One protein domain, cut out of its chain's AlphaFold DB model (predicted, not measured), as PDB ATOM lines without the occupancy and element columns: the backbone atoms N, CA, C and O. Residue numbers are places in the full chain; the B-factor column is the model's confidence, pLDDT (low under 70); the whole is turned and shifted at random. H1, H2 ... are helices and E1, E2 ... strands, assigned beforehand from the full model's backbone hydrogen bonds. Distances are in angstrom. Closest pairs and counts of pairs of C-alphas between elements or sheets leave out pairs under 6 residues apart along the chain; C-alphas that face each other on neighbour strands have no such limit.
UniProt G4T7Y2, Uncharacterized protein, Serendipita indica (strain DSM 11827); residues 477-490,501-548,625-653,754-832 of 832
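This is residues 477 to 490, 501 to 548, 625 to 653 and 754 to 832 of the 832 residues of an uncharacterized protein of Serendipita indica (strain DSM 11827) (UniProt G4T7Y2). Two strongly twisted sheets, E5, E8, E9, E10 and E1, E2, E7, E6, are partly face to face, like the walls of a small barrel that does not close. The hairpin E3 and E4 lengthens the body at one end, beside the long loop of residues 770 to 789, and at the other end the helix H1 packs on the sheet of E8, with the short H2 next to it. The printed part has 170 residues, with ten named strands and two named helices in the order E1 E2 E3 E4 E5 E6 E7 H1 H2 E8 E9 E10; the sheets run E5 - E8 - E9 - E10, E1 - E2 - E7 - E6 and E3 - E4, all antiparallel. The class is mixed, helices and strands. The whole is only just compact, close to loose, with a radius of gyration of the C-alphas of 18.1 A and spans of 59 by 40 by 30 A.

The first sheet holds E5, residues 530 to 533, E8, residues 762 to 769 and 22.4 A long, E9, residues 790 to 802 and 34.5 A long, and E10, residues 814 to 820 and 18.5 A long. C-alpha 790, where E9 begins, is at (153.483, 132.296, 157.181). The second holds E1, residues 485 to 487, beginning at C-alpha 485 (155.403, 146.745, 177.128), E2, residues 503 to 509 and 19.1 A long, E7, residues 627 to 633 and 18.5 A long, and E6, residues 541 to 546 and 16.1 A long. E3 is residues 512 to 516, E4 residues 524 to 528. H1, residues 637 to 653, is 24.4 A long and ends at C-alpha 653 (129.912, 145.240, 158.569). H2 is residues 754 to 758.

E8, E9 and E10 form a meander, each strand the antiparallel neighbour of the one before, and E5 and E10 are edge strands of their sheet, which is curled like part of a barrel. E8 and E9 are a hairpin, with N 767 and O 792 2.9 A apart, within hydrogen-bond range. E9 and E10 are a hairpin too, with N 799 and O 817 at 2.9 A, and E5 and E8 are neighbours with N 532 and O 766 at 3.0 A. In the other sheet N 485 and O 505 are 2.9 A apart across E1 and E2, N 506 and O 630 2.9 A across E2 and E7, and N 544 and O 629 2.9 A across E7 and E6. Between the sheets, the closest C-alphas of E1 and E10 are those of Arg 485 and Ile 818, 7.3 A apart, and those of E5 and E7 are Val 531 and Val 632, 7.5 A apart. E2 and E9 are apart. E2 runs on into E3 across a break of 2 residues, at 53 degrees, and E4 runs on into E5 across a break of 1 residue, at 19 degrees. In the hairpin E3 and E4, N 513 and O 527 are 2.8 A apart. H1 is on the first sheet, over E8 and E9, at a height over the sheet of 7.1 A; its closest C-alphas to E8 are those of Leu 644 and Ser 762, 5.8 A apart. On the local plane, only just fitted with 6 C-alphas, it runs across the strands, at 74 degrees to E8. H2 only grazes that sheet, with residues 757 to 758. H1, with residues 645 to 648 alone, only just touches H2, with 3 pairs of C-alphas within 8 A, the closest those of Leu 645 and Leu 756 at 6.4 A. In H2 the O i to N i+4 pair is within hydrogen-bond range; in H1, 11 of 13 are.

The two C-alphas farthest apart, those of Leu 520 and Gly 805, are 60.4 A apart. Residues 491 to 500, 549 to 624 and 654 to 753 are not printed, and the C-alphas across these cuts are 8.4 A, 6.6 A and 18.3 A apart. The links E8 to E9 and E9 to E10 are long. Residues 821 to 832, with no named element, lead to the chain's last residue. The mean pLDDT of the printed part is 73.6, and 55 residues are under 70, among them residues 772 to 786, 802 to 814 and 822 to 832.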
ATOM      1  N   ALA A 477     158.639 128.157 165.697       85.56
ATOM      2  CA  ALA A 477     157.638 129.219 165.629       85.56
ATOM      3  C   ALA A 477     158.008 130.362 166.597       85.56
ATOM      4  O   ALA A 477     158.495 130.076 167.700       85.56
ATOM      5  N   PRO A 478     157.776 131.634 166.227       88.25
ATOM      6  CA  PRO A 478     158.018 132.769 167.109       88.25
ATOM      7  C   PRO A 478     157.062 132.727 168.306       88.25
ATOM      8  O   PRO A 478     155.873 132.447 168.144       88.25
ATOM      9  N   SER A 479     157.559 133.039 169.503       83.44
ATOM     10  CA  SER A 479     156.725 133.109 170.707       83.44
ATOM     11  C   SER A 479     157.054 134.342 171.542       83.44
ATOM     12  O   SER A 479     158.216 134.601 171.863       83.44
ATOM     13  N   ALA A 480     156.021 135.113 171.886       80.50
ATOM     14  CA  ALA A 480     156.154 136.288 172.735       80.50
ATOM     15  C   ALA A 480     156.354 135.853 174.194       80.50
ATOM     16  O   ALA A 480     155.503 135.192 174.793       80.50
ATOM     17  N   MET A 481     157.493 136.228 174.768       72.62
ATOM     18  CA  MET A 481     157.815 135.971 176.166       72.62
ATOM     19  C   MET A 481     157.163 137.031 177.069       72.62
ATOM     20  O   MET A 481     156.652 138.053 176.607       72.62
ATOM     21  N   HIS A 482     157.138 136.782 178.378       62.50
ATOM     22  CA  HIS A 482     156.607 137.753 179.341       62.50
ATOM     23  C   HIS A 482     157.423 139.057 179.296       62.50
ATOM     24  O   HIS A 482     158.641 139.008 179.142       62.50
ATOM     25  N   GLY A 483     156.762 140.211 179.451       64.19
ATOM     26  CA  GLY A 483     157.412 141.532 179.411       64.19
ATOM     27  C   GLY A 483     157.112 142.398 178.180       64.19
ATOM     28  O   GLY A 483     157.813 143.382 177.966       64.19
ATOM     29  N   CYS A 484     156.090 142.070 177.383       77.81
ATOM     30  CA  CYS A 484     155.593 142.956 176.325       77.81
ATOM     31  C   CYS A 484     155.081 144.283 176.926       77.81
ATOM     32  O   CYS A 484     154.174 144.260 177.759       77.81
ATOM     33  N   ARG A 485     155.671 145.422 176.538       81.19
ATOM     34  CA  ARG A 485     155.403 146.745 177.128       81.19
ATOM     35  C   ARG A 485     155.287 147.837 176.064       81.19
ATOM     36  O   ARG A 485     156.195 148.015 175.258       81.19
ATOM     37  N   TRP A 486     154.210 148.617 176.128       81.00
ATOM     38  CA  TRP A 486     154.077 149.898 175.429       81.00
ATOM     39  C   TRP A 486     154.809 150.999 176.209       81.00
ATOM     40  O   TRP A 486     154.809 150.994 177.443       81.00
ATOM     41  N   VAL A 487     155.444 151.925 175.496       79.62
ATOM     42  CA  VAL A 487     156.162 153.069 176.066       79.62
ATOM     43  C   VAL A 487     155.706 154.340 175.331       79.62
ATOM     44  O   VAL A 487     155.766 154.377 174.097       79.62
ATOM     45  N   PRO A 488     155.224 155.372 176.053       71.75
ATOM     46  CA  PRO A 488     154.836 156.641 175.444       71.75
ATOM     47  C   PRO A 488     156.060 157.421 174.942       71.75
ATOM     48  O   PRO A 488     157.176 157.168 175.408       71.75
ATOM     49  N   PRO A 489     155.869 158.418 174.056       70.50
ATOM     50  CA  PRO A 489     156.902 159.399 173.760       70.50
ATOM     51  C   PRO A 489     157.430 160.018 175.054       70.50
ATOM     52  O   PRO A 489     156.675 160.575 175.854       70.50
ATOM     53  N   LEU A 490     158.748 159.956 175.252       60.91
ATOM     54  CA  LEU A 490     159.390 160.785 176.264       60.91
ATOM     55  C   LEU A 490     159.281 162.241 175.807       60.91
ATOM     56  O   LEU A 490     159.768 162.595 174.732       60.91
ATOM     57  N   ALA A 501     158.840 158.683 168.790       70.44
ATOM     58  CA  ALA A 501     157.604 157.941 168.528       70.44
ATOM     59  C   ALA A 501     157.336 156.828 169.562       70.44
ATOM     60  O   ALA A 501     158.272 156.221 170.083       70.44
ATOM     61  N   HIS A 502     156.054 156.534 169.815       80.38
ATOM     62  CA  HIS A 502     155.626 155.456 170.714       80.38
ATOM     63  C   HIS A 502     156.324 154.133 170.354       80.38
ATOM     64  O   HIS A 502     156.325 153.729 169.188       80.38
ATOM     65  N   THR A 503     156.863 153.422 171.345       86.06
ATOM     66  CA  THR A 503     157.514 152.121 171.124       86.06
ATOM     67  C   THR A 503     156.799 150.975 171.828       86.06
ATOM     68  O   THR A 503     156.119 151.130 172.844       86.06
ATOM     69  N   LEU A 504     156.972 149.781 171.270       87.81
ATOM     70  CA  LEU A 504     156.503 148.513 171.807       87.81
ATOM     71  C   LEU A 504     157.709 147.587 171.995       87.81
ATOM     72  O   LEU A 504     158.303 147.119 171.025       87.81
ATOM     73  N   HIS A 505     158.070 147.336 173.250       87.25
ATOM     74  CA  HIS A 505     159.213 146.514 173.639       87.25
ATOM     75  C   HIS A 505     158.756 145.078 173.926       87.25
ATOM     76  O   HIS A 505     157.808 144.865 174.682       87.25
ATOM     77  N   MET A 506     159.431 144.085 173.344       87.06
ATOM     78  CA  MET A 506     159.093 142.663 173.466       87.06
ATOM     79  C   MET A 506     160.338 141.789 173.613       87.06
ATOM     80  O   MET A 506     161.318 141.984 172.903       87.06
ATOM     81  N   GLY A 507     160.278 140.766 174.470       87.00
ATOM     82  CA  GLY A 507     161.168 139.605 174.372       87.00
ATOM     83  C   GLY A 507     160.502 138.531 173.513       87.00
ATOM     84  O   GLY A 507     159.378 138.125 173.813       87.00
ATOM     85  N   ILE A 508     161.158 138.076 172.445       87.81
ATOM     86  CA  ILE A 508     160.603 137.089 171.507       87.81
ATOM     87  C   ILE A 508     161.613 135.958 171.314       87.81
ATOM     88  O   ILE A 508     162.759 136.202 170.937       87.81
ATOM     89  N   SER A 509     161.194 134.712 171.537       86.75
ATOM     90  CA  SER A 509     161.987 133.545 171.143       86.75
ATOM     91  C   SER A 509     161.722 133.194 169.677       86.75
ATOM     92  O   SER A 509     160.607 133.359 169.180       86.75
ATOM     93  N   ASN A 510     162.752 132.707 168.979       86.56
ATOM     94  CA  ASN A 510     162.697 132.326 167.558       86.56
ATOM     95  C   ASN A 510     162.298 133.483 166.608       86.56
ATOM     96  O   ASN A 510     161.599 133.271 165.619       86.56
ATOM     97  N   PHE A 511     162.733 134.716 166.895       88.94
ATOM     98  CA  PHE A 511     162.404 135.903 166.088       88.94
ATOM     99  C   PHE A 511     163.096 135.956 164.708       88.94
ATOM    100  O   PHE A 511     162.713 136.751 163.848       88.94
ATOM    101  N   PHE A 512     164.096 135.106 164.467       86.19
ATOM    102  CA  PHE A 512     164.794 135.023 163.186       86.19
ATOM    103  C   PHE A 512     164.438 133.741 162.433       86.19
ATOM    104  O   PHE A 512     164.572 132.630 162.947       86.19
ATOM    105  N   ALA A 513     164.039 133.902 161.176       82.50
ATOM    106  CA  ALA A 513     163.938 132.822 160.215       82.50
ATOM    107  C   ALA A 513     165.329 132.481 159.665       82.50
ATOM    108  O   ALA A 513     166.105 133.368 159.306       82.50
ATOM    109  N   HIS A 514     165.618 131.186 159.556       80.38
ATOM    110  CA  HIS A 514     166.836 130.679 158.932       80.38
ATOM    111  C   HIS A 514     166.505 130.034 157.580       80.38
ATOM    112  O   HIS A 514     165.551 129.258 157.470       80.38
ATOM    113  N   TYR A 515     167.301 130.358 156.560       75.19
ATOM    114  CA  TYR A 515     167.160 129.866 155.187       75.19
ATOM    115  C   TYR A 515     168.512 129.382 154.651       75.19
ATOM    116  O   TYR A 515     169.520 130.035 154.918       75.19
ATOM    117  N   PRO A 516     168.585 128.274 153.895       69.31
ATOM    118  CA  PRO A 516     169.837 127.859 153.267       69.31
ATOM    119  C   PRO A 516     170.223 128.873 152.180       69.31
ATOM    120  O   PRO A 516     169.385 129.237 151.356       69.31
ATOM    121  N   SER A 517     171.482 129.327 152.147       67.44
ATOM    122  CA  SER A 517     171.923 130.345 151.170       67.44
ATOM    123  C   SER A 517     171.982 129.839 149.719       67.44
ATOM    124  O   SER A 517     172.100 130.621 148.780       67.44
ATOM    125  N   SER A 518     171.905 128.523 149.530       64.69
ATOM    126  CA  SER A 518     171.734 127.819 148.259       64.69
ATOM    127  C   SER A 518     171.297 126.376 148.567       64.69
ATOM    128  O   SER A 518     171.635 125.880 149.645       64.69
ATOM    129  N   PRO A 519     170.607 125.657 147.656       59.94
ATOM    130  CA  PRO A 519     170.209 124.256 147.857       59.94
ATOM    131  C   PRO A 519     171.344 123.272 148.200       59.94
ATOM    132  O   PRO A 519     171.061 122.157 148.627       59.94
ATOM    133  N   LEU A 520     172.611 123.665 148.008       61.28
ATOM    134  CA  LEU A 520     173.806 122.867 148.323       61.28
ATOM    135  C   LEU A 520     174.729 123.522 149.374       61.28
ATOM    136  O   LEU A 520     175.827 123.024 149.616       61.28
ATOM    137  N   ALA A 521     174.339 124.651 149.976       61.25
ATOM    138  CA  ALA A 521     175.210 125.400 150.882       61.25
ATOM    139  C   ALA A 521     175.083 124.963 152.349       61.25
ATOM    140  O   ALA A 521     173.990 124.798 152.879       61.25
ATOM    141  N   ALA A 522     176.225 124.894 153.038       58.75
ATOM    142  CA  ALA A 522     176.305 124.685 154.487       58.75
ATOM    143  C   ALA A 522     176.106 125.976 155.316       58.75
ATOM    144  O   ALA A 522     176.279 125.957 156.533       58.75
ATOM    145  N   SER A 523     175.789 127.103 154.668       67.25
ATOM    146  CA  SER A 523     175.617 128.415 155.302       67.25
ATOM    147  C   SER A 523     174.150 128.847 155.286       67.25
ATOM    148  O   SER A 523     173.421 128.579 154.328       67.25
ATOM    149  N   TRP A 524     173.732 129.532 156.350       73.19
ATOM    150  CA  TRP A 524     172.346 129.923 156.585       73.19
ATOM    151  C   TRP A 524     172.210 131.445 156.608       73.19
ATOM    152  O   TRP A 524     172.866 132.124 157.397       73.19
ATOM    153  N   ILE A 525     171.321 131.972 155.771       75.25
ATOM    154  CA  ILE A 525     170.855 133.357 155.835       75.25
ATOM    155  C   ILE A 525     169.909 133.476 157.033       75.25
ATOM    156  O   ILE A 525     169.055 132.611 157.247       75.25
ATOM    157  N   LYS A 526     170.078 134.545 157.812       80.62
ATOM    158  CA  LYS A 526     169.297 134.857 159.011       80.62
ATOM    159  C   LYS A 526     168.479 136.123 158.753       80.62
ATOM    160  O   LYS A 526     169.051 137.199 158.616       80.62
ATOM    161  N   THR A 527     167.157 135.993 158.700       83.00
ATOM    162  CA  THR A 527     166.227 137.083 158.355       83.00
ATOM    163  C   THR A 527     165.257 137.314 159.521       83.00
ATOM    164  O   THR A 527     164.630 136.348 159.963       83.00
ATOM    165  N   PRO A 528     165.107 138.539 160.059       88.00
ATOM    166  CA  PRO A 528     164.128 138.811 161.115       88.00
ATOM    167  C   PRO A 528     162.694 138.633 160.600       88.00
ATOM    168  O   PRO A 528     162.413 138.876 159.424       88.00
ATOM    169  N   LEU A 529     161.766 138.233 161.473       90.94
ATOM    170  CA  LEU A 529     160.341 138.259 161.141       90.94
ATOM    171  C   LEU A 529     159.818 139.705 161.113       90.94
ATOM    172  O   LEU A 529     160.219 140.550 161.912       90.94
ATOM    173  N   GLN A 530     158.872 139.986 160.216       92.31
ATOM    174  CA  GLN A 530     158.169 141.270 160.198       92.31
ATOM    175  C   GLN A 530     157.162 141.319 161.351       92.31
ATOM    176  O   GLN A 530     156.371 140.386 161.506       92.31
ATOM    177  N   VAL A 531     157.124 142.416 162.113       92.62
ATOM    178  CA  VAL A 531     156.065 142.651 163.109       92.62
ATOM    179  C   VAL A 531     154.945 143.486 162.492       92.62
ATOM    180  O   VAL A 531     155.197 144.435 161.751       92.62
ATOM    181  N   TRP A 532     153.708 143.112 162.795       93.12
ATOM    182  CA  TRP A 532     152.484 143.764 162.336       93.12
ATOM    183  C   TRP A 532     151.510 143.923 163.515       93.12
ATOM    184  O   TRP A 532     151.444 143.051 164.387       93.12
ATOM    185  N   LEU A 533     150.750 145.019 163.544       90.94
ATOM    186  CA  LEU A 533     149.756 145.326 164.575       90.94
ATOM    187  C   LEU A 533     148.365 145.412 163.933       90.94
ATOM    188  O   LEU A 533     147.968 146.440 163.392       90.94
ATOM    189  N   GLY A 534     147.634 144.299 163.940       88.06
ATOM    190  CA  GLY A 534     146.542 144.104 162.994       88.06
ATOM    191  C   GLY A 534     147.080 144.185 161.565       88.06
ATOM    192  O   GLY A 534     148.092 143.567 161.239       88.06
ATOM    193  N   ASP A 535     146.410 144.956 160.718       88.12
ATOM    194  CA  ASP A 535     146.820 145.277 159.352       88.12
ATOM    195  C   ASP A 535     147.803 146.465 159.258       88.12
ATOM    196  O   ASP A 535     148.296 146.770 158.169       88.12
ATOM    197  N   LEU A 536     148.173 147.097 160.380       89.25
ATOM    198  CA  LEU A 536     149.264 148.073 160.409       89.25
ATOM    199  C   LEU A 536     150.614 147.351 160.312       89.25
ATOM    200  O   LEU A 536     151.085 146.734 161.269       89.25
ATOM    201  N   GLY A 537     151.250 147.434 159.145       87.38
ATOM    202  CA  GLY A 537     152.610 146.941 158.953       87.38
ATOM    203  C   GLY A 537     153.090 146.875 157.494       87.38
ATOM    204  O   GLY A 537     152.376 147.333 156.585       87.38
ATOM    205  N   PRO A 538     154.301 146.322 157.268       91.25
ATOM    206  CA  PRO A 538     155.246 145.886 158.307       91.25
ATOM    207  C   PRO A 538     155.764 147.080 159.125       91.25
ATOM    208  O   PRO A 538     156.030 148.141 158.565       91.25
ATOM    209  N   LEU A 539     155.863 146.928 160.447       90.81
ATOM    210  CA  LEU A 539     156.281 148.008 161.345       90.81
ATOM    211  C   LEU A 539     157.817 148.120 161.419       90.81
ATOM    212  O   LEU A 539     158.490 147.083 161.434       90.81
ATOM    213  N   PRO A 540     158.390 149.339 161.507       90.44
ATOM    214  CA  PRO A 540     159.819 149.516 161.748       90.44
ATOM    215  C   PRO A 540     160.219 148.943 163.111       90.44
ATOM    216  O   PRO A 540     159.479 149.069 164.088       90.44
ATOM    217  N   LEU A 541     161.403 148.339 163.201       91.00
ATOM    218  CA  LEU A 541     161.899 147.743 164.440       91.00
ATOM    219  C   LEU A 541     163.426 147.744 164.526       91.00
ATOM    220  O   LEU A 541     164.118 147.717 163.508       91.00
ATOM    221  N   THR A 542     163.931 147.691 165.754       87.94
ATOM    222  CA  THR A 542     165.290 147.247 166.087       87.94
ATOM    223  C   THR A 542     165.214 145.935 166.867       87.94
ATOM    224  O   THR A 542     164.238 145.669 167.572       87.94
ATOM    225  N   ALA A 543     166.225 145.080 166.704       85.56
ATOM    226  CA  ALA A 543     166.264 143.740 167.280       85.56
ATOM    227  C   ALA A 543     167.674 143.421 167.795       85.56
ATOM    228  O   ALA A 543     168.629 143.419 167.021       85.56
ATOM    229  N   GLU A 544     167.788 143.130 169.088       81.25
ATOM    230  CA  GLU A 544     169.039 142.800 169.779       81.25
ATOM    231  C   GLU A 544     168.958 141.383 170.359       81.25
ATOM    232  O   GLU A 544     167.945 140.995 170.941       81.25
ATOM    233  N   GLU A 545     170.011 140.580 170.215       74.19
ATOM    234  CA  GLU A 545     170.042 139.213 170.751       74.19
ATOM    235  C   GLU A 545     170.750 139.169 172.105       74.19
ATOM    236  O   GLU A 545     171.907 139.571 172.221       74.19
ATOM    237  N   GLY A 546     170.061 138.657 173.132       59.81
ATOM    238  CA  GLY A 546     170.578 138.602 174.497       59.81
ATOM    239  C   GLY A 546     170.278 137.281 175.202       59.81
ATOM    240  O   GLY A 546     169.267 136.621 174.955       59.81
ATOM    241  N   ALA A 547     171.159 136.895 176.125       49.69
ATOM    242  CA  ALA A 547     170.893 135.802 177.054       49.69
ATOM    243  C   ALA A 547     170.011 136.304 178.211       49.69
ATOM    244  O   ALA A 547     170.325 137.316 178.841       49.69
ATOM    245  N   ILE A 548     168.922 135.594 178.523       48.62
ATOM    246  CA  ILE A 548     168.041 135.971 179.636       48.62
ATOM    247  C   ILE A 548     168.691 135.601 180.975       48.62
ATOM    248  O   ILE A 548     168.827 134.426 181.318       48.62
ATOM    249  N   PRO A 625     166.513 130.390 177.461       52.50
ATOM    250  CA  PRO A 625     165.849 130.746 176.215       52.50
ATOM    251  C   PRO A 625     166.410 132.072 175.700       52.50
ATOM    252  O   PRO A 625     166.224 133.114 176.326       52.50
ATOM    253  N   PHE A 626     167.116 132.020 174.570       55.91
ATOM    254  CA  PHE A 626     167.618 133.204 173.885       55.91
ATOM    255  C   PHE A 626     166.416 134.007 173.381       55.91
ATOM    256  O   PHE A 626     165.730 133.597 172.439       55.91
ATOM    257  N   ALA A 627     166.148 135.136 174.033       70.75
ATOM    258  CA  ALA A 627     165.224 136.127 173.516       70.75
ATOM    259  C   ALA A 627     165.977 137.068 172.584       70.75
ATOM    260  O   ALA A 627     167.037 137.604 172.917       70.75
ATOM    261  N   THR A 628     165.366 137.340 171.440       84.00
ATOM    262  CA  THR A 628     165.596 138.608 170.770       84.00
ATOM    263  C   THR A 628     164.749 139.656 171.486       84.00
ATOM    264  O   THR A 628     163.529 139.506 171.596       84.00
ATOM    265  N   TYR A 629     165.390 140.700 171.997       86.69
ATOM    266  CA  TYR A 629     164.719 141.904 172.461       86.69
ATOM    267  C   TYR A 629     164.401 142.756 171.234       86.69
ATOM    268  O   TYR A 629     165.302 143.172 170.509       86.69
ATOM    269  N   VAL A 630     163.118 142.975 170.975       88.00
ATOM    270  CA  VAL A 630     162.628 143.706 169.806       88.00
ATOM    271  C   VAL A 630     161.930 144.973 170.276       88.00
ATOM    272  O   VAL A 630     160.982 144.909 171.060       88.00
ATOM    273  N   THR A 631     162.395 146.116 169.781       89.50
ATOM    274  CA  THR A 631     161.739 147.415 169.953       89.50
ATOM    275  C   THR A 631     161.065 147.764 168.637       89.50
ATOM    276  O   THR A 631     161.738 147.992 167.634       89.50
ATOM    277  N   VAL A 632     159.736 147.765 168.623       89.69
ATOM    278  CA  VAL A 632     158.929 148.114 167.449       89.69
ATOM    279  C   VAL A 632     158.484 149.563 167.577       89.69
ATOM    280  O   VAL A 632     157.950 149.953 168.616       89.69
ATOM    281  N   TYR A 633     158.691 150.352 166.532       89.56
ATOM    282  CA  TYR A 633     158.232 151.735 166.461       89.56
ATOM    283  C   TYR A 633     156.798 151.737 165.935       89.56
ATOM    284  O   TYR A 633     156.510 151.181 164.872       89.56
ATOM    285  N   LEU A 634     155.885 152.310 166.713       87.12
ATOM    286  CA  LEU A 634     154.472 152.386 166.367       87.12
ATOM    287  C   LEU A 634     154.206 153.621 165.484       87.12
ATOM    288  O   LEU A 634     154.945 154.606 165.572       87.12
ATOM    289  N   PRO A 635     153.167 153.585 164.631       84.19
ATOM    290  CA  PRO A 635     152.754 154.753 163.858       84.19
ATOM    291  C   PRO A 635     152.222 155.881 164.763       84.19
ATOM    292  O   PRO A 635     151.988 155.656 165.957       84.19
ATOM    293  N   PRO A 636     152.006 157.094 164.213       82.75
ATOM    294  CA  PRO A 636     151.372 158.195 164.931       82.75
ATOM    295  C   PRO A 636     150.055 157.777 165.589       82.75
ATOM    296  O   PRO A 636     149.304 156.951 165.066       82.75
ATOM    297  N   MET A 637     149.765 158.380 166.742       77.25
ATOM    298  CA  MET A 637     148.656 157.962 167.599       77.25
ATOM    299  C   MET A 637     147.292 158.029 166.885       77.25
ATOM    300  O   MET A 637     146.458 157.151 167.079       77.25
ATOM    301  N   GLU A 638     147.105 158.999 165.987       79.94
ATOM    302  CA  GLU A 638     145.918 159.146 165.130       79.94
ATOM    303  C   GLU A 638     145.675 157.925 164.217       79.94
ATOM    304  O   GLU A 638     144.553 157.422 164.141       79.94
ATOM    305  N   GLU A 639     146.720 157.388 163.572       84.00
ATOM    306  CA  GLU A 639     146.623 156.191 162.717       84.00
ATOM    307  C   GLU A 639     146.271 154.953 163.557       84.00
ATOM    308  O   GLU A 639     145.435 154.134 163.164       84.00
ATOM    309  N   LEU A 640     146.858 154.846 164.753       83.38
ATOM    310  CA  LEU A 640     146.605 153.741 165.676       83.38
ATOM    311  C   LEU A 640     145.186 153.809 166.281       83.38
ATOM    312  O   LEU A 640     144.549 152.764 166.436       83.38
ATOM    313  N   VAL A 641     144.646 155.010 166.538       81.94
ATOM    314  CA  VAL A 641     143.226 155.227 166.884       81.94
ATOM    315  C   VAL A 641     142.312 154.835 165.723       81.94
ATOM    316  O   VAL A 641     141.371 154.068 165.945       81.94
ATOM    317  N   SER A 642     142.583 155.292 164.492       84.94
ATOM    318  CA  SER A 642     141.743 154.939 163.337       84.94
ATOM    319  C   SER A 642     141.687 153.427 163.151       84.94
ATOM    320  O   SER A 642     140.600 152.859 163.145       84.94
ATOM    321  N   ALA A 643     142.835 152.743 163.134       85.75
ATOM    322  CA  ALA A 643     142.887 151.288 163.000       85.75
ATOM    323  C   ALA A 643     142.160 150.550 164.143       85.75
ATOM    324  O   ALA A 643     141.485 149.543 163.907       85.75
ATOM    325  N   LEU A 644     142.235 151.051 165.383       84.69
ATOM    326  CA  LEU A 644     141.463 150.508 166.505       84.69
ATOM    327  C   LEU A 644     139.950 150.624 166.263       84.69
ATOM    328  O   LEU A 644     139.246 149.618 166.416       84.69
ATOM    329  N   LEU A 645     139.453 151.791 165.846       83.94
ATOM    330  CA  LEU A 645     138.035 152.031 165.539       83.94
ATOM    331  C   LEU A 645     137.573 151.253 164.295       83.94
ATOM    332  O   LEU A 645     136.514 150.617 164.306       83.94
ATOM    333  N   ASP A 646     138.399 151.190 163.254       83.44
ATOM    334  CA  ASP A 646     138.147 150.430 162.028       83.44
ATOM    335  C   ASP A 646     138.141 148.915 162.286       83.44
ATOM    336  O   ASP A 646     137.353 148.187 161.670       83.44
ATOM    337  N   SER A 647     138.880 148.429 163.295       80.62
ATOM    338  CA  SER A 647     138.739 147.055 163.804       80.62
ATOM    339  C   SER A 647     137.344 146.777 164.385       80.62
ATOM    340  O   SER A 647     136.895 145.631 164.369       80.62
ATOM    341  N   VAL A 648     136.630 147.792 164.895       77.88
ATOM    342  CA  VAL A 648     135.236 147.668 165.367       77.88
ATOM    343  C   VAL A 648     134.275 147.709 164.181       77.88
ATOM    344  O   VAL A 648     133.466 146.790 164.021       77.88
ATOM    345  N   ARG A 649     134.405 148.724 163.315       81.38
ATOM    346  CA  ARG A 649     133.564 148.930 162.119       81.38
ATOM    347  C   ARG A 649     133.594 147.714 161.184       81.38
ATOM    348  O   ARG A 649     132.544 147.225 160.764       81.38
ATOM    349  N   THR A 650     134.779 147.151 160.938       74.00
ATOM    350  CA  THR A 650     134.972 145.953 160.099       74.00
ATOM    351  C   THR A 650     134.239 144.732 160.661       74.00
ATOM    352  O   THR A 650     133.618 143.987 159.899       74.00
ATOM    353  N   ARG A 651     134.232 144.549 161.991       70.00
ATOM    354  CA  ARG A 651     133.473 143.469 162.650       70.00
ATOM    355  C   ARG A 651     131.956 143.672 162.518       70.00
ATOM    356  O   ARG A 651     131.253 142.694 162.273       70.00
ATOM    357  N   ARG A 652     131.455 144.915 162.622       71.75
ATOM    358  CA  ARG A 652     130.023 145.246 162.444       71.75
ATOM    359  C   ARG A 652     129.546 144.947 161.017       71.75
ATOM    360  O   ARG A 652     128.597 144.180 160.860       71.75
ATOM    361  N   ARG A 653     130.254 145.449 159.994       70.81
ATOM    362  CA  ARG A 653     129.912 145.240 158.569       70.81
ATOM    363  C   ARG A 653     129.777 143.742 158.217       70.81
ATOM    364  O   ARG A 653     128.820 143.344 157.555       70.81
ATOM    365  N   GLN A 754     132.444 157.354 171.131       73.88
ATOM    366  CA  GLN A 754     132.352 156.841 172.500       73.88
ATOM    367  C   GLN A 754     131.815 155.396 172.538       73.88
ATOM    368  O   GLN A 754     132.406 154.521 173.179       73.88
ATOM    369  N   THR A 755     130.761 155.100 171.773       78.50
ATOM    370  CA  THR A 755     130.149 153.756 171.704       78.50
ATOM    371  C   THR A 755     131.045 152.727 171.000       78.50
ATOM    372  O   THR A 755     130.953 151.521 171.256       78.50
ATOM    373  N   LEU A 756     131.959 153.179 170.130       76.38
ATOM    374  CA  LEU A 756     132.970 152.324 169.507       76.38
ATOM    375  C   LEU A 756     134.083 151.951 170.500       76.38
ATOM    376  O   LEU A 756     134.525 150.796 170.499       76.38
ATOM    377  N   TRP A 757     134.489 152.869 171.382       77.31
ATOM    378  CA  TRP A 757     135.457 152.587 172.449       77.31
ATOM    379  C   TRP A 757     134.900 151.654 173.533       77.31
ATOM    380  O   TRP A 757     135.594 150.721 173.953       77.31
ATOM    381  N   GLU A 758     133.628 151.807 173.921       78.00
ATOM    382  CA  GLU A 758     132.938 150.895 174.854       78.00
ATOM    383  C   GLU A 758     132.990 149.421 174.404       78.00
ATOM    384  O   GLU A 758     133.059 148.504 175.230       78.00
ATOM    385  N   ARG A 759     133.059 149.174 173.087       75.62
ATOM    386  CA  ARG A 759     133.200 147.837 172.477       75.62
ATOM    387  C   ARG A 759     134.621 147.252 172.561       75.62
ATOM    388  O   ARG A 759     134.866 146.186 171.985       75.62
ATOM    389  N   LYS A 760     135.540 147.905 173.284       76.81
ATOM    390  CA  LYS A 760     136.920 147.468 173.584       76.81
ATOM    391  C   LYS A 760     137.684 147.058 172.311       76.81
ATOM    392  O   LYS A 760     137.914 145.857 172.075       76.81
ATOM    393  N   PRO A 761     138.038 148.034 171.446       81.06
ATOM    394  CA  PRO A 761     138.824 147.788 170.239       81.06
ATOM    395  C   PRO A 761     140.177 147.149 170.569       81.06
ATOM    396  O   PRO A 761     140.712 147.312 171.666       81.06
ATOM    397  N   SER A 762     140.720 146.381 169.623       85.94
ATOM    398  CA  SER A 762     142.023 145.738 169.807       85.94
ATOM    399  C   SER A 762     142.678 145.350 168.488       85.94
ATOM    400  O   SER A 762     142.006 144.748 167.644       85.94
ATOM    401  N   LEU A 763     143.987 145.556 168.377       88.31
ATOM    402  CA  LEU A 763     144.800 145.128 167.240       88.31
ATOM    403  C   LEU A 763     145.716 143.956 167.656       88.31
ATOM    404  O   LEU A 763     146.517 144.117 168.581       88.31
ATOM    405  N   PRO A 764     145.597 142.767 167.033       89.44
ATOM    406  CA  PRO A 764     146.416 141.602 167.366       89.44
ATOM    407  C   PRO A 764     147.855 141.773 166.874       89.44
ATOM    408  O   PRO A 764     148.077 142.219 165.750       89.44
ATOM    409  N   ILE A 765     148.837 141.380 167.682       91.25
ATOM    410  CA  ILE A 765     150.251 141.422 167.287       91.25
ATOM    411  C   ILE A 765     150.570 140.154 166.484       91.25
ATOM    412  O   ILE A 765     150.394 139.031 166.974       91.25
ATOM    413  N   LEU A 766     151.037 140.334 165.251       92.56
ATOM    414  CA  LEU A 766     151.363 139.267 164.306       92.56
ATOM    415  C   LEU A 766     152.856 139.282 163.959       92.56
ATOM    416  O   LEU A 766     153.464 140.343 163.809       92.56
ATOM    417  N   PHE A 767     153.423 138.092 163.770       92.62
ATOM    418  CA  PHE A 767     154.790 137.896 163.290       92.62
ATOM    419  C   PHE A 767     154.742 137.219 161.923       92.62
ATOM    420  O   PHE A 767     154.276 136.085 161.818       92.62
ATOM    421  N   ILE A 768     155.195 137.893 160.865       91.38
ATOM    422  CA  ILE A 768     155.124 137.374 159.495       91.38
ATOM    423  C   ILE A 768     156.514 136.960 159.020       91.38
ATOM    424  O   ILE A 768     157.427 137.777 158.886       91.38
ATOM    425  N   ARG A 769     156.657 135.664 158.736       88.44
ATOM    426  CA  ARG A 769     157.826 135.080 158.087       88.44
ATOM    427  C   ARG A 769     157.659 135.190 156.571       88.44
ATOM    428  O   ARG A 769     156.809 134.515 155.990       88.44
ATOM    429  N   GLY A 770     158.458 136.059 155.955       77.81
ATOM    430  CA  GLY A 770     158.588 136.203 154.502       77.81
ATOM    431  C   GLY A 770     159.860 135.544 153.946       77.81
ATOM    432  O   GLY A 770     160.654 135.012 154.731       77.81
ATOM    433  N   PRO A 771     160.063 135.573 152.614       71.31
ATOM    434  CA  PRO A 771     161.299 135.115 151.973       71.31
ATOM    435  C   PRO A 771     162.524 135.923 152.456       71.31
ATOM    436  O   PRO A 771     162.350 137.045 152.934       71.31
ATOM    437  N   PRO A 772     163.754 135.384 152.335       60.09
ATOM    438  CA  PRO A 772     164.965 136.013 152.879       60.09
ATOM    439  C   PRO A 772     165.285 137.404 152.312       60.09
ATOM    440  O   PRO A 772     165.814 138.232 153.049       60.09
ATOM    441  N   ASP A 773     164.937 137.658 151.046       59.53
ATOM    442  CA  ASP A 773     165.177 138.917 150.339       59.53
ATOM    443  C   ASP A 773     163.867 139.485 149.760       59.53
ATOM    444  O   ASP A 773     163.271 138.901 148.853       59.53
ATOM    445  N   GLU A 774     163.437 140.655 150.244       53.62
ATOM    446  CA  GLU A 774     162.423 141.498 149.575       53.62
ATOM    447  C   GLU A 774     163.051 142.683 148.823       53.62
ATOM    448  O   GLU A 774     162.458 143.213 147.884       53.62
ATOM    449  N   THR A 775     164.249 143.109 149.235       45.44
ATOM    450  CA  THR A 775     164.975 144.267 148.690       45.44
ATOM    451  C   THR A 775     165.821 143.918 147.466       45.44
ATOM    452  O   THR A 775     166.008 144.767 146.594       45.44
ATOM    453  N   ALA A 776     166.300 142.676 147.353       42.81
ATOM    454  CA  ALA A 776     166.886 142.165 146.119       42.81
ATOM    455  C   ALA A 776     165.779 141.653 145.186       42.81
ATOM    456  O   ALA A 776     164.926 140.861 145.581       42.81
ATOM    457  N   GLN A 777     165.825 142.035 143.907       44.91
ATOM    458  CA  GLN A 777     164.809 141.703 142.892       44.91
ATOM    459  C   GLN A 777     164.781 140.210 142.482       44.91
ATOM    460  O   GLN A 777     164.210 139.853 141.455       44.91
ATOM    461  N   ASN A 778     165.406 139.319 143.260       50.28
ATOM    462  CA  ASN A 778     165.834 137.992 142.818       50.28
ATOM    463  C   ASN A 778     165.054 136.817 143.445       50.28
ATOM    464  O   ASN A 778     165.544 135.688 143.493       50.28
ATOM    465  N   ILE A 779     163.809 137.068 143.874       53.59
ATOM    466  CA  ILE A 779     162.867 136.084 144.460       53.59
ATOM    467  C   ILE A 779     162.753 134.799 143.609       53.59
ATOM    468  O   ILE A 779     162.562 133.710 144.149       53.59
ATOM    469  N   GLN A 780     162.937 134.912 142.287       53.09
ATOM    470  CA  GLN A 780     162.905 133.802 141.325       53.09
ATOM    471  C   GLN A 780     163.919 132.672 141.610       53.09
ATOM    472  O   GLN A 780     163.708 131.558 141.140       53.09
ATOM    473  N   HIS A 781     165.000 132.929 142.356       57.34
ATOM    474  CA  HIS A 781     166.066 131.945 142.598       57.34
ATOM    475  C   HIS A 781     165.824 131.028 143.815       57.34
ATOM    476  O   HIS A 781     166.517 130.019 143.961       57.34
ATOM    477  N   TYR A 782     164.847 131.329 144.678       62.03
ATOM    478  CA  TYR A 782     164.501 130.471 145.820       62.03
ATOM    479  C   TYR A 782     163.398 129.466 145.464       62.03
ATOM    480  O   TYR A 782     162.433 129.804 144.775       62.03
ATOM    481  N   GLN A 783     163.519 128.234 145.977       66.56
ATOM    482  CA  GLN A 783     162.525 127.170 145.780       66.56
ATOM    483  C   GLN A 783     161.115 127.637 146.207       66.56
ATOM    484  O   GLN A 783     161.007 128.298 147.244       66.56
ATOM    485  N   PRO A 784     160.031 127.251 145.495       68.06
ATOM    486  CA  PRO A 784     158.670 127.744 145.756       68.06
ATOM    487  C   PRO A 784     158.209 127.620 147.215       68.06
ATOM    488  O   PRO A 784     157.520 128.495 147.729       68.06
ATOM    489  N   GLN A 785     158.662 126.578 147.916       67.00
ATOM    490  CA  GLN A 785     158.395 126.361 149.339       67.00
ATOM    491  C   GLN A 785     158.818 127.524 150.258       67.00
ATOM    492  O   GLN A 785     158.160 127.768 151.263       67.00
ATOM    493  N   TYR A 786     159.875 128.268 149.910       69.75
ATOM    494  CA  TYR A 786     160.367 129.418 150.682       69.75
ATOM    495  C   TYR A 786     159.761 130.760 150.235       69.75
ATOM    496  O   TYR A 786     160.077 131.797 150.813       69.75
ATOM    497  N   GLN A 787     158.887 130.754 149.222       72.94
ATOM    498  CA  GLN A 787     158.139 131.936 148.778       72.94
ATOM    499  C   GLN A 787     156.815 132.108 149.553       72.94
ATOM    500  O   GLN A 787     156.222 133.190 149.531       72.94
ATOM    501  N   GLN A 788     156.356 131.061 150.253       77.88
ATOM    502  CA  GLN A 788     155.154 131.086 151.089       77.88
ATOM    503  C   GLN A 788     155.343 132.013 152.301       77.88
ATOM    504  O   GLN A 788     156.393 132.009 152.944       77.88
ATOM    505  N   ARG A 789     154.313 132.802 152.638       86.31
ATOM    506  CA  ARG A 789     154.351 133.756 153.759       86.31
ATOM    507  C   ARG A 789     153.526 133.233 154.920       86.31
ATOM    508  O   ARG A 789     152.303 133.244 154.850       86.31
ATOM    509  N   ILE A 790     154.179 132.809 155.997       88.56
ATOM    510  CA  ILE A 790     153.483 132.296 157.181       88.56
ATOM    511  C   ILE A 790     153.392 133.403 158.226       88.56
ATOM    512  O   ILE A 790     154.410 133.890 158.718       88.56
ATOM    513  N   ALA A 791     152.166 133.801 158.560       90.19
ATOM    514  CA  ALA A 791     151.889 134.723 159.650       90.19
ATOM    515  C   ALA A 791     151.483 133.945 160.901       90.19
ATOM    516  O   ALA A 791     150.529 133.168 160.874       90.19
ATOM    517  N   PHE A 792     152.199 134.180 161.994       91.25
ATOM    518  CA  PHE A 792     151.935 133.627 163.316       91.25
ATOM    519  C   PHE A 792     151.228 134.671 164.177       91.25
ATOM    520  O   PHE A 792     151.595 135.848 164.174       91.25
ATOM    521  N   HIS A 793     150.235 134.243 164.951       89.88
ATOM    522  CA  HIS A 793     149.582 135.097 165.937       89.88
ATOM    523  C   HIS A 793     150.291 134.969 167.286       89.88
ATOM    524  O   HIS A 793     150.330 133.882 167.859       89.88
ATOM    525  N   SER A 794     150.814 136.080 167.810       86.12
ATOM    526  CA  SER A 794     151.601 136.112 169.058       86.12
ATOM    527  C   SER A 794     150.841 135.653 170.311       86.12
ATOM    528  O   SER A 794     151.451 135.371 171.339       86.12
ATOM    529  N   GLY A 795     149.506 135.632 170.250       83.88
ATOM    530  CA  GLY A 795     148.636 135.468 171.415       83.88
ATOM    531  C   GLY A 795     148.409 136.768 172.195       83.88
ATOM    532  O   GLY A 795     147.714 136.730 173.206       83.88
ATOM    533  N   LEU A 796     148.950 137.901 171.737       87.06
ATOM    534  CA  LEU A 796     148.796 139.227 172.342       87.06
ATOM    535  C   LEU A 796     148.039 140.180 171.407       87.06
ATOM    536  O   LEU A 796     148.137 140.078 170.182       87.06
ATOM    537  N   ALA A 797     147.333 141.150 171.983       87.81
ATOM    538  CA  ALA A 797     146.779 142.287 171.254       87.81
ATOM    539  C   ALA A 797     146.919 143.580 172.060       87.81
ATOM    540  O   ALA A 797     146.702 143.586 173.272       87.81
ATOM    541  N   LEU A 798     147.201 144.685 171.370       87.25
ATOM    542  CA  LEU A 798     147.037 146.021 171.933       87.25
ATOM    543  C   LEU A 798     145.536 146.305 172.064       87.25
ATOM    544  O   LEU A 798     144.777 146.052 171.126       87.25
ATOM    545  N   ARG A 799     145.102 146.812 173.218       82.62
ATOM    546  CA  ARG A 799     143.716 147.172 173.550       82.62
ATOM    547  C   ARG A 799     143.706 148.531 174.249       82.62
ATOM    548  O   ARG A 799     144.613 148.823 175.020       82.62
ATOM    549  N   CYS A 800     142.653 149.317 174.053       75.31
ATOM    550  CA  CYS A 800     142.379 150.485 174.894       75.31
ATOM    551  C   CYS A 800     141.269 150.177 175.906       75.31
ATOM    552  O   CYS A 800     140.292 149.494 175.585       75.31
ATOM    553  N   VAL A 801     141.422 150.677 177.133       71.69
ATOM    554  CA  VAL A 801     140.432 150.577 178.219       71.69
ATOM    555  C   VAL A 801     140.356 151.907 178.962       71.69
ATOM    556  O   VAL A 801     141.388 152.553 179.129       71.69
ATOM    557  N   ALA A 802     139.167 152.313 179.416       67.00
ATOM    558  CA  ALA A 802     138.955 153.596 180.093       67.00
ATOM    559  C   ALA A 802     139.999 153.840 181.202       67.00
ATOM    560  O   ALA A 802     140.300 152.946 182.000       67.00
ATOM    561  N   ALA A 803     140.595 155.030 181.205       65.44
ATOM    562  CA  ALA A 803     141.729 155.368 182.047       65.44
ATOM    563  C   ALA A 803     141.291 155.638 183.491       65.44
ATOM    564  O   ALA A 803     140.521 156.552 183.779       65.44
ATOM    565  N   SER A 804     141.835 154.863 184.427       55.34
ATOM    566  CA  SER A 804     141.634 155.052 185.864       55.34
ATOM    567  C   SER A 804     142.609 156.098 186.429       55.34
ATOM    568  O   SER A 804     143.433 155.768 187.281       55.34
ATOM    569  N   GLY A 805     142.536 157.334 185.923       58.09
ATOM    570  CA  GLY A 805     143.346 158.478 186.364       58.09
ATOM    571  C   GLY A 805     144.127 159.189 185.250       58.09
ATOM    572  O   GLY A 805     144.157 158.758 184.094       58.09
ATOM    573  N   GLU A 806     144.776 160.295 185.614       50.62
ATOM    574  CA  GLU A 806     145.691 161.036 184.740       50.62
ATOM    575  C   GLU A 806     147.086 160.393 184.740       50.62
ATOM    576  O   GLU A 806     147.628 160.038 185.786       50.62
ATOM    577  N   GLY A 807     147.679 160.240 183.556       56.62
ATOM    578  CA  GLY A 807     149.007 159.657 183.377       56.62
ATOM    579  C   GLY A 807     149.400 159.587 181.897       56.62
ATOM    580  O   GLY A 807     148.525 159.663 181.036       56.62
ATOM    581  N   PRO A 808     150.693 159.413 181.571       53.28
ATOM    582  CA  PRO A 808     151.208 159.487 180.196       53.28
ATOM    583  C   PRO A 808     150.806 158.301 179.297       53.28
ATOM    584  O   PRO A 808     151.204 158.245 178.139       53.28
ATOM    585  N   GLU A 809     150.036 157.346 179.821       56.41
ATOM    586  CA  GLU A 809     149.491 156.198 179.080       56.41
ATOM    587  C   GLU A 809     148.034 156.421 178.623       56.41
ATOM    588  O   GLU A 809     147.416 155.504 178.082       56.41
ATOM    589  N   ASN A 810     147.482 157.617 178.872       62.66
ATOM    590  CA  ASN A 810     146.087 158.001 178.652       62.66
ATOM    591  C   ASN A 810     145.905 158.783 177.332       62.66
ATOM    592  O   ASN A 810     146.681 159.683 177.020       62.66
ATOM    593  N   LEU A 811     144.863 158.429 176.580       60.12
ATOM    594  CA  LEU A 811     144.481 158.941 175.266       60.12
ATOM    595  C   LEU A 811     143.007 159.358 175.320       60.12
ATOM    596  O   LEU A 811     142.137 158.491 175.330       60.12
ATOM    597  N   ASP A 812     142.713 160.653 175.419       61.44
ATOM    598  CA  ASP A 812     141.338 161.186 175.470       61.44
ATOM    599  C   ASP A 812     140.411 160.473 176.488       61.44
ATOM    600  O   ASP A 812     139.211 160.313 176.269       61.44
ATOM    601  N   GLY A 813     140.973 160.002 177.610       63.97
ATOM    602  CA  GLY A 813     140.266 159.222 178.635       63.97
ATOM    603  C   GLY A 813     140.453 157.697 178.558       63.97
ATOM    604  O   GLY A 813     139.837 156.978 179.345       63.97
ATOM    605  N   TRP A 814     141.301 157.178 177.665       66.81
ATOM    606  CA  TRP A 814     141.527 155.746 177.430       66.81
ATOM    607  C   TRP A 814     143.001 155.346 177.594       66.81
ATOM    608  O   TRP A 814     143.878 155.827 176.890       66.81
ATOM    609  N   SER A 815     143.286 154.408 178.498       71.25
ATOM    610  CA  SER A 815     144.625 153.834 178.690       71.25
ATOM    611  C   SER A 815     144.941 152.716 177.688       71.25
ATOM    612  O   SER A 815     144.093 151.852 177.437       71.25
ATOM    613  N   VAL A 816     146.167 152.691 177.152       73.62
ATOM    614  CA  VAL A 816     146.670 151.589 176.305       73.62
ATOM    615  C   VAL A 816     147.136 150.417 177.169       73.62
ATOM    616  O   VAL A 816     147.879 150.600 178.128       73.62
ATOM    617  N   ARG A 817     146.735 149.190 176.819       80.00
ATOM    618  CA  ARG A 817     147.176 147.938 177.458       80.00
ATOM    619  C   ARG A 817     147.455 146.853 176.422       80.00
ATOM    620  O   ARG A 817     147.096 146.981 175.251       80.00
ATOM    621  N   ILE A 818     148.126 145.788 176.853       83.12
ATOM    622  CA  ILE A 818     148.499 144.654 176.006       83.12
ATOM    623  C   ILE A 818     147.982 143.382 176.668       83.12
ATOM    624  O   ILE A 818     148.543 142.901 177.651       83.12
ATOM    625  N   ASP A 819     146.907 142.840 176.107       81.00
ATOM    626  CA  ASP A 819     146.152 141.742 176.702       81.00
ATOM    627  C   ASP A 819     146.455 140.427 175.971       81.00
ATOM    628  O   ASP A 819     146.627 140.401 174.746       81.00
ATOM    629  N   LYS A 820     146.453 139.302 176.699       78.38
ATOM    630  CA  LYS A 820     146.483 137.974 176.070       78.38
ATOM    631  C   LYS A 820     145.123 137.673 175.429       78.38
ATOM    632  O   LYS A 820     144.086 137.755 176.085       78.38
ATOM    633  N   VAL A 821     145.122 137.276 174.158       72.62
ATOM    634  CA  VAL A 821     143.918 136.950 173.379       72.62
ATOM    635  C   VAL A 821     143.857 135.453 173.092       72.62
ATOM    636  O   VAL A 821     144.721 134.906 172.408       72.62
ATOM    637  N   GLN A 822     142.799 134.795 173.573       60.00
ATOM    638  CA  GLN A 822     142.460 133.424 173.185       60.00
ATOM    639  C   GLN A 822     141.684 133.420 171.860       60.00
ATOM    640  O   GLN A 822     140.545 133.882 171.790       60.00
ATOM    641  N   LEU A 823     142.280 132.852 170.809       55.94
ATOM    642  CA  LEU A 823     141.599 132.582 169.540       55.94
ATOM    643  C   LEU A 823     140.754 131.302 169.659       55.94
ATOM    644  O   LEU A 823     141.177 130.224 169.255       55.94
ATOM    645  N   GLY A 824     139.553 131.417 170.235       43.50
ATOM    646  CA  GLY A 824     138.603 130.296 170.286       43.50
ATOM    647  C   GLY A 824     137.437 130.424 171.270       43.50
ATOM    648  O   GLY A 824     136.449 129.709 171.122       43.50
ATOM    649  N   SER A 825     137.496 131.329 172.252       34.09
ATOM    650  CA  SER A 825     136.402 131.533 173.210       34.09
ATOM    651  C   SER A 825     135.344 132.501 172.665       34.09
ATOM    652  O   SER A 825     135.601 133.697 172.521       34.09
ATOM    653  N   THR A 826     134.127 132.013 172.416       27.08
ATOM    654  CA  THR A 826     132.969 132.807 171.962       27.08
ATOM    655  C   THR A 826     132.325 133.617 173.097       27.08
ATOM    656  O   THR A 826     131.163 133.430 173.447       27.08
ATOM    657  N   GLY A 827     133.080 134.548 173.681       28.67
ATOM    658  CA  GLY A 827     132.569 135.496 174.670       28.67
ATOM    659  C   GLY A 827     133.631 136.490 175.153       28.67
ATOM    660  O   GLY A 827     134.823 136.180 175.096       28.67
ATOM    661  N   PRO A 828     133.233 137.686 175.625       23.55
ATOM    662  CA  PRO A 828     134.147 138.618 176.270       23.55
ATOM    663  C   PRO A 828     134.498 138.102 177.671       23.55
ATOM    664  O   PRO A 828     133.682 138.178 178.589       23.55
ATOM    665  N   THR A 829     135.707 137.580 177.856       29.91
ATOM    666  CA  THR A 829     136.212 137.261 179.195       29.91
ATOM    667  C   THR A 829     136.542 138.539 179.967       29.91
ATOM    668  O   THR A 829     137.093 139.499 179.419       29.91
ATOM    669  N   ALA A 830     136.209 138.543 181.259       24.62
ATOM    670  CA  ALA A 830     136.785 139.486 182.208       24.62
ATOM    671  C   ALA A 830     138.289 139.206 182.383       24.62
ATOM    672  O   ALA A 830     138.758 138.094 182.126       24.62
ATOM    673  N   SER A 831     139.036 140.225 182.801       23.88
ATOM    674  CA  SER A 831     140.448 140.106 183.164       23.88
ATOM    675  C   SER A 831     140.617 139.376 184.508       23.88
ATOM    676  O   SER A 831     139.673 139.283 185.300       23.88
ATOM    677  N   PRO A 832     141.806 138.816 184.748       25.75
ATOM    678  CA  PRO A 832     142.737 139.439 185.693       25.75
ATOM    679  C   PRO A 832     143.777 140.303 184.976       25.75
ATOM    680  O   PRO A 832     144.477 139.764 184.092       25.75
TER     681      PRO A 832